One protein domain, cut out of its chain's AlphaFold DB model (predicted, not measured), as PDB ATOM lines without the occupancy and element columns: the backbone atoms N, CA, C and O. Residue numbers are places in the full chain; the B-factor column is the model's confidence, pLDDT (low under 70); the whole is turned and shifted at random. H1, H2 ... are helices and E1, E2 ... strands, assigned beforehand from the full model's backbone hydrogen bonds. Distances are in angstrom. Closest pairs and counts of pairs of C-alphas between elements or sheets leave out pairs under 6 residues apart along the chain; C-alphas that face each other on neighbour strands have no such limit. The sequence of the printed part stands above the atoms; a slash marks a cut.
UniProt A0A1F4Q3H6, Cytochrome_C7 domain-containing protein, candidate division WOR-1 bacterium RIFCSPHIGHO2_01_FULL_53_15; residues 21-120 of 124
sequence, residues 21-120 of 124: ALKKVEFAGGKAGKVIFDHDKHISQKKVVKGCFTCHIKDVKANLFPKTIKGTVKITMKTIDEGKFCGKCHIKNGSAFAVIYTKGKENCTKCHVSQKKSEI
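This is residues 21 to 120 of the 124 residues of the protein "Cytochrome_C7 domain-containing protein" of candidate division WOR-1 bacterium RIFCSPHIGHO2_01_FULL_53_15 (UniProt A0A1F4Q3H6). With little regular structure, this is a compact body mostly of loops, with the hairpin E1-E2 along one side and H4 near the middle. Residues 89 to 114 loop back to E2 before H5, far from the middle. The 100 printed residues hold two antiparallel strands, then five helices, mixed class, 33 residues in named elements; radius of gyration of the C-alphas 13.6 A, spans 37 by 31 by 26 A.

E1, residues 24 to 27, begins at C-alpha 24 (152.692, 156.238, 136.359) and spans 10.1 A; E2, 34 to 38, spans 12.9 A. H1 is 39 to 43, H2 52 to 55, H3 77 to 81, H4 85 to 88. H5, 115 to 120, spans 9.4 A, ending at (149.857, 149.769, 121.787).

In E1-E2, N 25 and O 37 are 2.8 A apart. Residues 34 to 35 pair antiparallel with 112 to 113. H1 and H2 are close but not clearly touching, closest C-alphas Ile 43 and Cys 52, 7.0 A. H3 and H4 touch only at the corner, closest C-alphas Ile 80 and Gly 87, 4.3 A. H1 and H3 have every O i to N i+4 pair within hydrogen-bond range, H5 0 of 2, with 1 of 3 i+3 pairs; H2 and H4 are too short.

The printed part has no cut. Links H2 to H3 and H4 to H5 are long. C-alphas 61 and 120, the farthest apart, are 39.5 A apart. Residues under pLDDT 70 include 100 to 105 and 114 to 120.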
ATOM      1  N   ALA A  21     157.001 152.681 144.261       57.94
ATOM      2  CA  ALA A  21     156.212 153.887 144.092       57.94
ATOM      3  C   ALA A  21     155.768 153.929 142.624       57.94
ATOM      4  O   ALA A  21     156.607 153.965 141.721       57.94
ATOM      5  N   LEU A  22     154.458 153.832 142.382       61.56
ATOM      6  CA  LEU A  22     153.896 153.770 141.036       61.56
ATOM      7  C   LEU A  22     154.328 155.010 140.246       61.56
ATOM      8  O   LEU A  22     153.808 156.109 140.437       61.56
ATOM      9  N   LYS A  23     155.295 154.818 139.343       80.81
ATOM     10  CA  LYS A  23     155.860 155.877 138.499       80.81
ATOM     11  C   LYS A  23     154.791 156.541 137.639       80.81
ATOM     12  O   LYS A  23     154.813 157.753 137.456       80.81
ATOM     13  N   LYS A  24     153.810 155.765 137.175       89.12
ATOM     14  CA  LYS A  24     152.692 156.238 136.359       89.12
ATOM     15  C   LYS A  24     151.361 156.003 137.069       89.12
ATOM     16  O   LYS A  24     151.151 154.960 137.681       89.12
ATOM     17  N   VAL A  25     150.461 156.976 136.974       89.12
ATOM     18  CA  VAL A  25     149.116 156.943 137.552       89.12
ATOM     19  C   VAL A  25     148.106 157.194 136.449       89.12
ATOM     20  O   VAL A  25     148.110 158.245 135.812       89.12
ATOM     21  N   GLU A  26     147.212 156.240 136.239       90.19
ATOM     22  CA  GLU A  26     146.169 156.371 135.225       90.19
ATOM     23  C   GLU A  26     144.879 156.958 135.801       90.19
ATOM     24  O   GLU A  26     144.456 156.593 136.896       90.19
ATOM     25  N   PHE A  27     144.189 157.786 135.030       88.81
ATOM     26  CA  PHE A  27     142.840 158.269 135.301       88.81
ATOM     27  C   PHE A  27     141.941 157.894 134.127       88.81
ATOM     28  O   PHE A  27     142.346 158.016 132.976       88.81
ATOM     29  N   ALA A  28     140.701 157.485 134.400       87.31
ATOM     30  CA  ALA A  28     139.785 157.030 133.352       87.31
ATOM     31  C   ALA A  28     139.509 158.100 132.278       87.31
ATOM     32  O   ALA A  28     139.246 157.756 131.133       87.31
ATOM     33  N   GLY A  29     139.542 159.390 132.645       83.56
ATOM     34  CA  GLY A  29     139.391 160.534 131.731       83.56
ATOM     35  C   GLY A  29     138.063 160.614 130.954       83.56
ATOM     36  O   GLY A  29     137.836 161.561 130.201       83.56
ATOM     37  N   GLY A  30     137.144 159.670 131.182       86.06
ATOM     38  CA  GLY A  30     135.799 159.652 130.619       86.06
ATOM     39  C   GLY A  30     135.801 159.571 129.093       86.06
ATOM     40  O   GLY A  30     136.644 158.916 128.485       86.06
ATOM     41  N   LYS A  31     134.857 160.277 128.463       84.50
ATOM     42  CA  LYS A  31     134.686 160.290 126.999       84.50
ATOM     43  C   LYS A  31     135.882 160.877 126.238       84.50
ATOM     44  O   LYS A  31     135.995 160.649 125.041       84.50
ATOM     45  N   ALA A  32     136.753 161.634 126.907       84.81
ATOM     46  CA  ALA A  32     137.934 162.226 126.283       84.81
ATOM     47  C   ALA A  32     139.096 161.227 126.126       84.81
ATOM     48  O   ALA A  32     140.016 161.500 125.363       84.81
ATOM     49  N   GLY A  33     139.042 160.070 126.795       89.44
ATOM     50  CA  GLY A  33     140.131 159.095 126.831       89.44
ATOM     51  C   GLY A  33     140.928 159.159 128.133       89.44
ATOM     52  O   GLY A  33     140.844 160.147 128.872       89.44
ATOM     53  N   LYS A  34     141.672 158.085 128.427       92.69
ATOM     54  CA  LYS A  34     142.406 157.937 129.689       92.69
ATOM     55  C   LYS A  34     143.528 158.967 129.796       92.69
ATOM     56  O   LYS A  34     144.061 159.422 128.790       92.69
ATOM     57  N   VAL A  35     143.880 159.350 131.017       92.75
ATOM     58  CA  VAL A  35     144.996 160.261 131.295       92.75
ATOM     59  C   VAL A  35     146.063 159.504 132.052       92.75
ATOM     60  O   VAL A  35     145.775 158.929 133.095       92.75
ATOM     61  N   ILE A  36     147.292 159.524 131.548       92.38
ATOM     62  CA  ILE A  36     148.436 158.899 132.210       92.38
ATOM     63  C   ILE A  36     149.299 160.014 132.790       92.38
ATOM     64  O   ILE A  36     149.949 160.763 132.064       92.38
ATOM     65  N   PHE A  37     149.290 160.135 134.112       91.75
ATOM     66  CA  PHE A  37     150.207 160.999 134.839       91.75
ATOM     67  C   PHE A  37     151.517 160.255 135.083       91.75
ATOM     68  O   PHE A  37     151.507 159.119 135.542       91.75
ATOM     69  N   ASP A  38     152.640 160.897 134.790       91.88
ATOM     70  CA  ASP A  38     153.975 160.308 134.891       91.88
ATOM     71  C   ASP A  38     154.805 161.110 135.898       91.88
ATOM     72  O   ASP A  38     155.131 162.273 135.645       91.88
ATOM     73  N   HIS A  39     155.106 160.515 137.054       91.06
ATOM     74  CA  HIS A  39     155.860 161.171 138.118       91.06
ATOM     75  C   HIS A  39     157.235 161.614 137.640       91.06
ATOM     76  O   HIS A  39     157.609 162.743 137.945       91.06
ATOM     77  N   ASP A  40     157.952 160.798 136.861       89.81
ATOM     78  CA  ASP A  40     159.309 161.124 136.409       89.81
ATOM     79  C   ASP A  40     159.311 162.409 135.601       89.81
ATOM     80  O   ASP A  40     160.090 163.322 135.874       89.81
ATOM     81  N   LYS A  41     158.376 162.504 134.649       90.56
ATOM     82  CA  LYS A  41     158.241 163.689 133.804       90.56
ATOM     83  C   LYS A  41     157.945 164.937 134.617       90.56
ATOM     84  O   LYS A  41     158.339 166.014 134.187       90.56
ATOM     85  N   HIS A  42     157.243 164.824 135.743       92.00
ATOM     86  CA  HIS A  42     156.893 165.977 136.570       92.00
ATOM     87  C   HIS A  42     158.009 166.344 137.551       92.00
ATOM     88  O   HIS A  42     158.365 167.516 137.642       92.00
ATOM     89  N   ILE A  43     158.602 165.372 138.248       90.88
ATOM     90  CA  ILE A  43     159.679 165.638 139.213       90.88
ATOM     91  C   ILE A  43     160.971 166.100 138.531       90.88
ATOM     92  O   ILE A  43     161.744 166.821 139.149       90.88
ATOM     93  N   SER A  44     161.189 165.745 137.258       89.62
ATOM     94  CA  SER A  44     162.350 166.201 136.484       89.62
ATOM     95  C   SER A  44     162.232 167.647 135.985       89.62
ATOM     96  O   SER A  44     163.164 168.165 135.366       89.62
ATOM     97  N   GLN A  45     161.090 168.313 136.189       90.19
ATOM     98  CA  GLN A  45     160.901 169.686 135.724       90.19
ATOM     99  C   GLN A  45     161.651 170.671 136.618       90.19
ATOM    100  O   GLN A  45     161.465 170.695 137.829       90.19
ATOM    101  N   LYS A  46     162.404 171.596 136.009       86.19
ATOM    102  CA  LYS A  46     163.183 172.625 136.731       86.19
ATOM    103  C   LYS A  46     162.350 173.481 137.695       86.19
ATOM    104  O   LYS A  46     162.873 173.996 138.674       86.19
ATOM    105  N   LYS A  47     161.056 173.657 137.407       83.56
ATOM    106  CA  LYS A  47     160.124 174.438 138.240       83.56
ATOM    107  C   LYS A  47     159.562 173.645 139.433       83.56
ATOM    108  O   LYS A  47     158.867 174.222 140.264       83.56
ATOM    109  N   VAL A  48     159.849 172.346 139.528       84.56
ATOM    110  CA  VAL A  48     159.485 171.478 140.653       84.56
ATOM    111  C   VAL A  48     160.675 171.406 141.608       84.56
ATOM    112  O   VAL A  48     161.596 170.620 141.440       84.56
ATOM    113  N   VAL A  49     160.671 172.285 142.613       79.25
ATOM    114  CA  VAL A  49     161.851 172.533 143.466       79.25
ATOM    115  C   VAL A  49     161.971 171.540 144.630       79.25
ATOM    116  O   VAL A  49     163.071 171.262 145.090       79.25
ATOM    117  N   LYS A  50     160.854 170.984 145.121       83.50
ATOM    118  CA  LYS A  50     160.822 170.085 146.295       83.50
ATOM    119  C   LYS A  50     160.425 168.646 145.941       83.50
ATOM    120  O   LYS A  50     159.986 167.899 146.818       83.50
ATOM    121  N   GLY A  51     160.554 168.262 144.669       86.50
ATOM    122  CA  GLY A  51     160.229 166.919 144.181       86.50
ATOM    123  C   GLY A  51     158.829 166.472 144.617       86.50
ATOM    124  O   GLY A  51     157.845 167.175 144.390       86.50
ATOM    125  N   CYS A  52     158.749 165.336 145.316       86.56
ATOM    126  CA  CYS A  52     157.498 164.768 145.836       86.56
ATOM    127  C   CYS A  52     156.696 165.765 146.688       86.56
ATOM    128  O   CYS A  52     155.469 165.826 146.594       86.56
ATOM    129  N   PHE A  53     157.385 166.590 147.481       86.12
ATOM    130  CA  PHE A  53     156.763 167.567 148.374       86.12
ATOM    131  C   PHE A  53     156.304 168.835 147.657       86.12
ATOM    132  O   PHE A  53     155.709 169.695 148.289       86.12
ATOM    133  N   THR A  54     156.546 168.994 146.354       86.69
ATOM    134  CA  THR A  54     155.889 170.065 145.592       86.69
ATOM    135  C   THR A  54     154.401 169.768 145.405       86.69
ATOM    136  O   THR A  54     153.592 170.693 145.403       86.69
ATOM    137  N   CYS A  55     154.028 168.490 145.288       87.88
ATOM    138  CA  CYS A  55     152.649 168.070 145.044       87.88
ATOM    139  C   CYS A  55     151.989 167.429 146.268       87.88
ATOM    140  O   CYS A  55     150.805 167.662 146.479       87.88
ATOM    141  N   HIS A  56     152.737 166.663 147.070       86.75
ATOM    142  CA  HIS A  56     152.255 165.976 148.271       86.75
ATOM    143  C   HIS A  56     152.743 166.683 149.541       86.75
ATOM    144  O   HIS A  56     153.649 166.214 150.231       86.75
ATOM    145  N   ILE A  57     152.164 167.842 149.852       78.75
ATOM    146  CA  ILE A  57     152.519 168.579 151.074       78.75
ATOM    147  C   ILE A  57     151.715 168.100 152.283       78.75
ATOM    148  O   ILE A  57     150.533 167.804 152.193       78.75
ATOM    149  N   LYS A  58     152.315 168.061 153.471       69.88
ATOM    150  CA  LYS A  58     151.591 167.621 154.679       69.88
ATOM    151  C   LYS A  58     150.433 168.548 155.079       69.88
ATOM    152  O   LYS A  58     149.525 168.104 155.774       69.88
ATOM    153  N   ASP A  59     150.452 169.804 154.639       73.81
ATOM    154  CA  ASP A  59     149.377 170.757 154.914       73.81
ATOM    155  C   ASP A  59     148.121 170.426 154.098       73.81
ATOM    156  O   ASP A  59     148.059 170.657 152.892       73.81
ATOM    157  N   VAL A  60     147.096 169.921 154.782       61.88
ATOM    158  CA  VAL A  60     145.814 169.505 154.197       61.88
ATOM    159  C   VAL A  60     145.095 170.651 153.471       61.88
ATOM    160  O   VAL A  60     144.330 170.391 152.546       61.88
ATOM    161  N   LYS A  61     145.346 171.914 153.847       59.94
ATOM    162  CA  LYS A  61     144.706 173.085 153.222       59.94
ATOM    163  C   LYS A  61     145.334 173.469 151.885       59.94
ATOM    164  O   LYS A  61     144.663 174.075 151.052       59.94
ATOM    165  N   ALA A  62     146.600 173.118 151.673       64.38
ATOM    166  CA  ALA A  62     147.346 173.468 150.468       64.38
ATOM    167  C   ALA A  62     147.793 172.240 149.652       64.38
ATOM    168  O   ALA A  62     148.359 172.406 148.568       64.38
ATOM    169  N   ASN A  63     147.541 171.016 150.135       70.38
ATOM    170  CA  ASN A  63     147.933 169.803 149.431       70.38
ATOM    171  C   ASN A  63     147.146 169.628 148.131       70.38
ATOM    172  O   ASN A  63     145.924 169.485 148.143       70.38
ATOM    173  N   LEU A  64     147.868 169.602 147.007       80.62
ATOM    174  CA  LEU A  64     147.300 169.278 145.701       80.62
ATOM    175  C   LEU A  64     146.786 167.839 145.698       80.62
ATOM    176  O   LEU A  64     145.713 167.573 145.171       80.62
ATOM    177  N   PHE A  65     147.535 166.923 146.307       84.31
ATOM    178  CA  PHE A  65     147.201 165.509 146.401       84.31
ATOM    179  C   PHE A  65     147.382 165.023 147.854       84.31
ATOM    180  O   PHE A  65     148.430 164.455 148.184       84.31
ATOM    181  N   PRO A  66     146.369 165.247 148.732       71.19
ATOM    182  CA  PRO A  66     146.375 164.945 150.178       71.19
ATOM    183  C   PRO A  66     146.838 163.537 150.537       71.19
ATOM    184  O   PRO A  66     147.402 163.317 151.605       71.19
ATOM    185  N   LYS A  67     146.607 162.580 149.641       72.94
ATOM    186  CA  LYS A  67     147.051 161.199 149.780       72.94
ATOM    187  C   LYS A  67     147.810 160.809 148.516       72.94
ATOM    188  O   LYS A  67     147.441 161.216 147.417       72.94
ATOM    189  N   THR A  68     148.833 159.979 148.671       72.12
ATOM    190  CA  THR A  68     149.594 159.353 147.571       72.12
ATOM    191  C   THR A  68     148.856 158.160 146.953       72.12
ATOM    192  O   THR A  68     149.430 157.378 146.202       72.12
ATOM    193  N   ILE A  69     147.571 158.003 147.280       74.25
ATOM    194  CA  ILE A  69     146.726 156.890 146.863       74.25
ATOM    195  C   ILE A  69     145.791 157.397 145.765       74.25
ATOM    196  O   ILE A  69     145.092 158.398 145.932       74.25
ATOM    197  N   LYS A  70     145.758 156.696 144.631       77.81
ATOM    198  CA  LYS A  70     144.835 156.997 143.531       77.81
ATOM    199  C   LYS A  70     143.378 156.901 144.009       77.81
ATOM    200  O   LYS A  70     143.021 156.018 144.779       77.81
ATOM    201  N   GLY A  71     142.524 157.796 143.511       78.06
ATOM    202  CA  GLY A  71     141.077 157.766 143.764       78.06
ATOM    203  C   GLY A  71     140.621 158.482 145.037       78.06
ATOM    204  O   GLY A  71     139.423 158.582 145.278       78.06
ATOM    205  N   THR A  72     141.535 159.047 145.829       79.38
ATOM    206  CA  THR A  72     141.176 159.778 147.057       79.38
ATOM    207  C   THR A  72     140.705 161.205 146.813       79.38
ATOM    208  O   THR A  72     140.208 161.855 147.729       79.38
ATOM    209  N   VAL A  73     140.910 161.720 145.602       82.00
ATOM    210  CA  VAL A  73     140.450 163.040 145.177       82.00
ATOM    211  C   VAL A  73     139.670 162.910 143.881       82.00
ATOM    212  O   VAL A  73     140.046 162.155 142.981       82.00
ATOM    213  N   LYS A  74     138.577 163.666 143.777       84.81
ATOM    214  CA  LYS A  74     137.787 163.745 142.552       84.81
ATOM    215  C   LYS A  74     138.326 164.882 141.691       84.81
ATOM    216  O   LYS A  74     138.066 166.051 141.966       84.81
ATOM    217  N   ILE A  75     139.069 164.522 140.650       88.44
ATOM    218  CA  ILE A  75     139.603 165.469 139.671       88.44
ATOM    219  C   ILE A  75     138.600 165.589 138.526       88.44
ATOM    220  O   ILE A  75     138.214 164.598 137.911       88.44
ATOM    221  N   THR A  76     138.176 166.813 138.243       89.50
ATOM    222  CA  THR A  76     137.326 167.153 137.097       89.50
ATOM    223  C   THR A  76     137.944 168.318 136.335       89.50
ATOM    224  O   THR A  76     138.686 169.106 136.927       89.50
ATOM    225  N   MET A  77     137.599 168.486 135.056       88.06
ATOM    226  CA  MET A  77     138.035 169.673 134.310       88.06
ATOM    227  C   MET A  77     137.570 170.965 134.986       88.06
ATOM    228  O   MET A  77     138.373 171.866 135.144       88.06
ATOM    229  N   LYS A  78     136.355 170.998 135.553       87.75
ATOM    230  CA  LYS A  78     135.883 172.149 136.338       87.75
ATOM    231  C   LYS A  78     136.818 172.489 137.509       87.75
ATOM    232  O   LYS A  78     137.196 173.635 137.691       87.75
ATOM    233  N   THR A  79     137.222 171.499 138.309       87.62
ATOM    234  CA  THR A  79     138.158 171.746 139.425       87.62
ATOM    235  C   THR A  79     139.549 172.152 138.941       87.62
ATOM    236  O   THR A  79     140.238 172.898 139.630       87.62
ATOM    237  N   ILE A  80     139.964 171.662 137.769       88.75
ATOM    238  CA  ILE A  80     141.205 172.090 137.125       88.75
ATOM    239  C   ILE A  80     141.074 173.559 136.719       88.75
ATOM    240  O   ILE A  80     141.960 174.331 137.060       88.75
ATOM    241  N   ASP A  81     139.954 173.962 136.116       85.75
ATOM    242  CA  ASP A  81     139.664 175.347 135.728       85.75
ATOM    243  C   ASP A  81     139.664 176.308 136.929       85.75
ATOM    244  O   ASP A  81     140.125 177.441 136.828       85.75
ATOM    245  N   GLU A  82     139.238 175.825 138.098       87.12
ATOM    246  CA  GLU A  82     139.323 176.528 139.387       87.12
ATOM    247  C   GLU A  82     140.759 176.602 139.963       87.12
ATOM    248  O   GLU A  82     140.958 177.066 141.086       87.12
ATOM    249  N   GLY A  83     141.775 176.120 139.239       86.38
ATOM    250  CA  GLY A  83     143.181 176.157 139.653       86.38
ATOM    251  C   GLY A  83     143.588 175.070 140.657       86.38
ATOM    252  O   GLY A  83     144.639 175.179 141.294       86.38
ATOM    253  N   LYS A  84     142.782 174.013 140.825       87.81
ATOM    254  CA  LYS A  84     143.091 172.875 141.714       87.81
ATOM    255  C   LYS A  84     143.800 171.756 140.949       87.81
ATOM    256  O   LYS A  84     143.698 171.651 139.725       87.81
ATOM    257  N   PHE A  85     144.486 170.874 141.677       90.19
ATOM    258  CA  PHE A  85     145.162 169.695 141.118       90.19
ATOM    259  C   PHE A  85     146.115 170.073 139.966       90.19
ATOM    260  O   PHE A  85     146.999 170.909 140.146       90.19
ATOM    261  N   CYS A  86     145.909 169.505 138.773       91.69
ATOM    262  CA  CYS A  86     146.650 169.810 137.549       91.69
ATOM    263  C   CYS A  86     146.633 171.314 137.225       91.69
ATOM    264  O   CYS A  86     147.640 171.880 136.798       91.69
ATOM    265  N   GLY A  87     145.501 171.972 137.494       89.81
ATOM    266  CA  GLY A  87     145.281 173.392 137.246       89.81
ATOM    267  C   GLY A  87     146.110 174.315 138.130       89.81
ATOM    268  O   GLY A  87     146.220 175.492 137.824       89.81
ATOM    269  N   LYS A  88     146.771 173.819 139.184       90.19
ATOM    270  CA  LYS A  88     147.685 174.658 139.974       90.19
ATOM    271  C   LYS A  88     148.863 175.164 139.138       90.19
ATOM    272  O   LYS A  88     149.339 176.277 139.345       90.19
ATOM    273  N   CYS A  89     149.348 174.326 138.219       91.56
ATOM    274  CA  CYS A  89     150.502 174.619 137.368       91.56
ATOM    275  C   CYS A  89     150.107 174.801 135.901       91.56
ATOM    276  O   CYS A  89     150.671 175.662 135.227       91.56
ATOM    277  N   HIS A  90     149.125 174.036 135.420       91.44
ATOM    278  CA  HIS A  90     148.625 174.088 134.044       91.44
ATOM    279  C   HIS A  90     147.514 175.139 133.853       91.44
ATOM    280  O   HIS A  90     146.507 174.897 133.189       91.44
ATOM    281  N   ILE A  91     147.695 176.323 134.437       87.00
ATOM    282  CA  ILE A  91     146.794 177.476 134.302       87.00
ATOM    283  C   ILE A  91     147.401 178.542 133.392       87.00
ATOM    284  O   ILE A  91     148.588 178.503 133.066       87.00
ATOM    285  N   LYS A  92     146.586 179.512 132.975       84.38
ATOM    286  CA  LYS A  92     147.054 180.695 132.250       84.38
ATOM    287  C   LYS A  92     148.168 181.391 133.040       84.38
ATOM    288  O   LYS A  92     147.998 181.678 134.221       84.38
ATOM    289  N   ASN A  93     149.292 181.657 132.373       84.81
ATOM    290  CA  ASN A  93     150.517 182.212 132.969       84.81
ATOM    291  C   ASN A  93     151.088 181.375 134.132       84.81
ATOM    292  O   ASN A  93     151.840 181.885 134.961       84.81
ATOM    293  N   GLY A  94     150.725 180.092 134.203       87.38
ATOM    294  CA  GLY A  94     151.231 179.157 135.193       87.38
ATOM    295  C   GLY A  94     152.660 178.695 134.909       87.38
ATOM    296  O   GLY A  94     153.348 179.140 133.986       87.38
ATOM    297  N   SER A  95     153.131 177.751 135.721       89.56
ATOM    298  CA  SER A  95     154.463 177.169 135.560       89.56
ATOM    299  C   SER A  95     154.557 176.190 134.381       89.56
ATOM    300  O   SER A  95     155.672 175.949 133.913       89.56
ATOM    301  N   ALA A  96     153.435 175.684 133.866       89.94
ATOM    302  CA  ALA A  96     153.363 174.753 132.741       89.94
ATOM    303  C   ALA A  96     152.406 175.251 131.638       89.94
ATOM    304  O   ALA A  96     151.832 176.334 131.740       89.94
ATOM    305  N   PHE A  97     152.239 174.467 130.566       89.81
ATOM    306  CA  PHE A  97     151.265 174.792 129.518       89.81
ATOM    307  C   PHE A  97     149.845 174.847 130.095       89.81
ATOM    308  O   PHE A  97     149.482 174.016 130.927       89.81
ATOM    309  N   ALA A  98     149.033 175.792 129.632       87.94
ATOM    310  CA  ALA A  98     147.673 175.956 130.123       87.94
ATOM    311  C   ALA A  98     146.726 174.891 129.539       87.94
ATOM    312  O   ALA A  98     146.700 174.676 128.326       87.94
ATOM    313  N   VAL A  99     145.929 174.246 130.399       84.12
ATOM    314  CA  VAL A  99     144.777 173.408 129.990       84.12
ATOM    315  C   VAL A  99     143.441 174.150 130.096       84.12
ATOM    316  O   VAL A  99     142.437 173.698 129.560       84.12
ATOM    317  N   ILE A 100     143.457 175.300 130.765       66.38
ATOM    318  CA  ILE A 100     142.328 176.183 131.052       66.38
ATOM    319  C   ILE A 100     142.515 177.400 130.139       66.38
ATOM    320  O   ILE A 100     143.637 177.896 130.067       66.38
ATOM    321  N   TYR A 101     141.464 177.901 129.486       58.38
ATOM    322  CA  TYR A 101     141.423 179.097 128.607       58.38
ATOM    323  C   TYR A 101     141.661 178.958 127.104       58.38
ATOM    324  O   TYR A 101     141.385 179.920 126.381       58.38
ATOM    325  N   THR A 102     142.098 177.818 126.584       50.84
ATOM    326  CA  THR A 102     142.168 177.686 125.129       50.84
ATOM    327  C   THR A 102     140.748 177.472 124.601       50.84
ATOM    328  O   THR A 102     140.119 176.450 124.859       50.84
ATOM    329  N   LYS A 103     140.201 178.446 123.857       53.31
ATOM    330  CA  LYS A 103     138.977 178.239 123.056       53.31
ATOM    331  C   LYS A 103     139.117 177.035 122.107       53.31
ATOM    332  O   LYS A 103     138.108 176.511 121.645       53.31
ATOM    333  N   GLY A 104     140.344 176.587 121.833       58.06
ATOM    334  CA  GLY A 104     140.640 175.336 121.151       58.06
ATOM    335  C   GLY A 104     140.967 174.188 122.107       58.06
ATOM    336  O   GLY A 104     141.526 174.353 123.189       58.06
ATOM    337  N   LYS A 105     140.659 172.969 121.663       67.94
ATOM    338  CA  LYS A 105     141.006 171.702 122.331       67.94
ATOM    339  C   LYS A 105     142.498 171.344 122.191       67.94
ATOM    340  O   LYS A 105     142.869 170.180 122.322       67.94
ATOM    341  N   GLU A 106     143.355 172.321 121.892       74.25
ATOM    342  CA  GLU A 106     144.739 172.129 121.432       74.25
ATOM    343  C   GLU A 106     145.638 171.379 122.420       74.25
ATOM    344  O   GLU A 106     146.531 170.648 122.004       74.25
ATOM    345  N   ASN A 107     145.376 171.493 123.724       86.06
ATOM    346  CA  ASN A 107     146.139 170.782 124.752       86.06
ATOM    347  C   ASN A 107     145.404 169.566 125.338       86.06
ATOM    348  O   ASN A 107     145.976 168.875 126.179       86.06
ATOM    349  N   CYS A 108     144.176 169.253 124.900       87.50
ATOM    350  CA  CYS A 108     143.416 168.116 125.436       87.50
ATOM    351  C   CYS A 108     144.158 166.790 125.218       87.50
ATOM    352  O   CYS A 108     144.260 165.982 126.138       87.50
ATOM    353  N   THR A 109     144.736 166.600 124.030       88.19
ATOM    354  CA  THR A 109     145.451 165.375 123.634       88.19
ATOM    355  C   THR A 109     146.804 165.199 124.323       88.19
ATOM    356  O   THR A 109     147.355 164.102 124.304       88.19
ATOM    357  N   LYS A 110     147.341 166.242 124.972       89.19
ATOM    358  CA  LYS A 110     148.583 166.138 125.760       89.19
ATOM    359  C   LYS A 110     148.402 165.314 127.029       89.19
ATOM    360  O   LYS A 110     149.378 164.782 127.549       89.19
ATOM    361  N   CYS A 111     147.168 165.234 127.521       91.00
ATOM    362  CA  CYS A 111     146.819 164.468 128.709       91.00
ATOM    363  C   CYS A 111     145.886 163.308 128.363       91.00
ATOM    364  O   CYS A 111     146.105 162.194 128.827       91.00
ATOM    365  N   HIS A 112     144.853 163.559 127.561       90.38
ATOM    366  CA  HIS A 112     143.857 162.561 127.197       90.38
ATOM    367  C   HIS A 112     144.318 161.746 125.992       90.38
ATOM    368  O   HIS A 112     144.264 162.215 124.853       90.38
ATOM    369  N   VAL A 113     144.742 160.510 126.249       87.19
ATOM    370  CA  VAL A 113     145.051 159.539 125.203       87.19
ATOM    371  C   VAL A 113     143.790 158.753 124.850       87.19
ATOM    372  O   VAL A 113     143.072 158.239 125.713       87.19
ATOM    373  N   SER A 114     143.487 158.679 123.557       69.69
ATOM    374  CA  SER A 114     142.400 157.852 123.038       69.69
ATOM    375  C   SER A 114     142.698 156.368 123.278       69.69
ATOM    376  O   SER A 114     143.854 155.948 123.267       69.69
ATOM    377  N   GLN A 115     141.651 155.561 123.487       61.00
ATOM    378  CA  GLN A 115     141.768 154.151 123.896       61.00
ATOM    379  C   GLN A 115     142.720 153.347 122.978       61.00
ATOM    380  O   GLN A 115     143.619 152.681 123.487       61.00
ATOM    381  N   LYS A 116     142.654 153.563 121.649       57.03
ATOM    382  CA  LYS A 116     143.547 152.943 120.641       57.03
ATOM    383  C   LYS A 116     145.047 153.183 120.858       57.03
ATOM    384  O   LYS A 116     145.846 152.303 120.583       57.03
ATOM    385  N   LYS A 117     145.453 154.376 121.302       54.84
ATOM    386  CA  LYS A 117     146.874 154.734 121.504       54.84
ATOM    387  C   LYS A 117     147.477 153.983 122.695       54.84
ATOM    388  O   LYS A 117     148.689 153.878 122.819       54.84
ATOM    389  N   SER A 118     146.617 153.501 123.582       51.81
ATOM    390  CA  SER A 118     146.975 153.175 124.947       51.81
ATOM    391  C   SER A 118     147.108 151.682 125.246       51.81
ATOM    392  O   SER A 118     147.621 151.352 126.310       51.81
ATOM    393  N   GLU A 119     146.645 150.829 124.330       54.25
ATOM    394  CA  GLU A 119     146.930 149.386 124.287       54.25
ATOM    395  C   GLU A 119     148.290 149.130 123.610       54.25
ATOM    396  O   GLU A 119     149.102 148.367 124.117       54.25
ATOM    397  N   ILE A 120     148.606 149.894 122.557       55.81
ATOM    398  CA  ILE A 120     149.857 149.769 121.787       55.81
ATOM    399  C   ILE A 120     151.111 150.073 122.636       55.81
ATOM    400  O   ILE A 120     152.146 149.450 122.444       55.81
TER     401      ILE A 120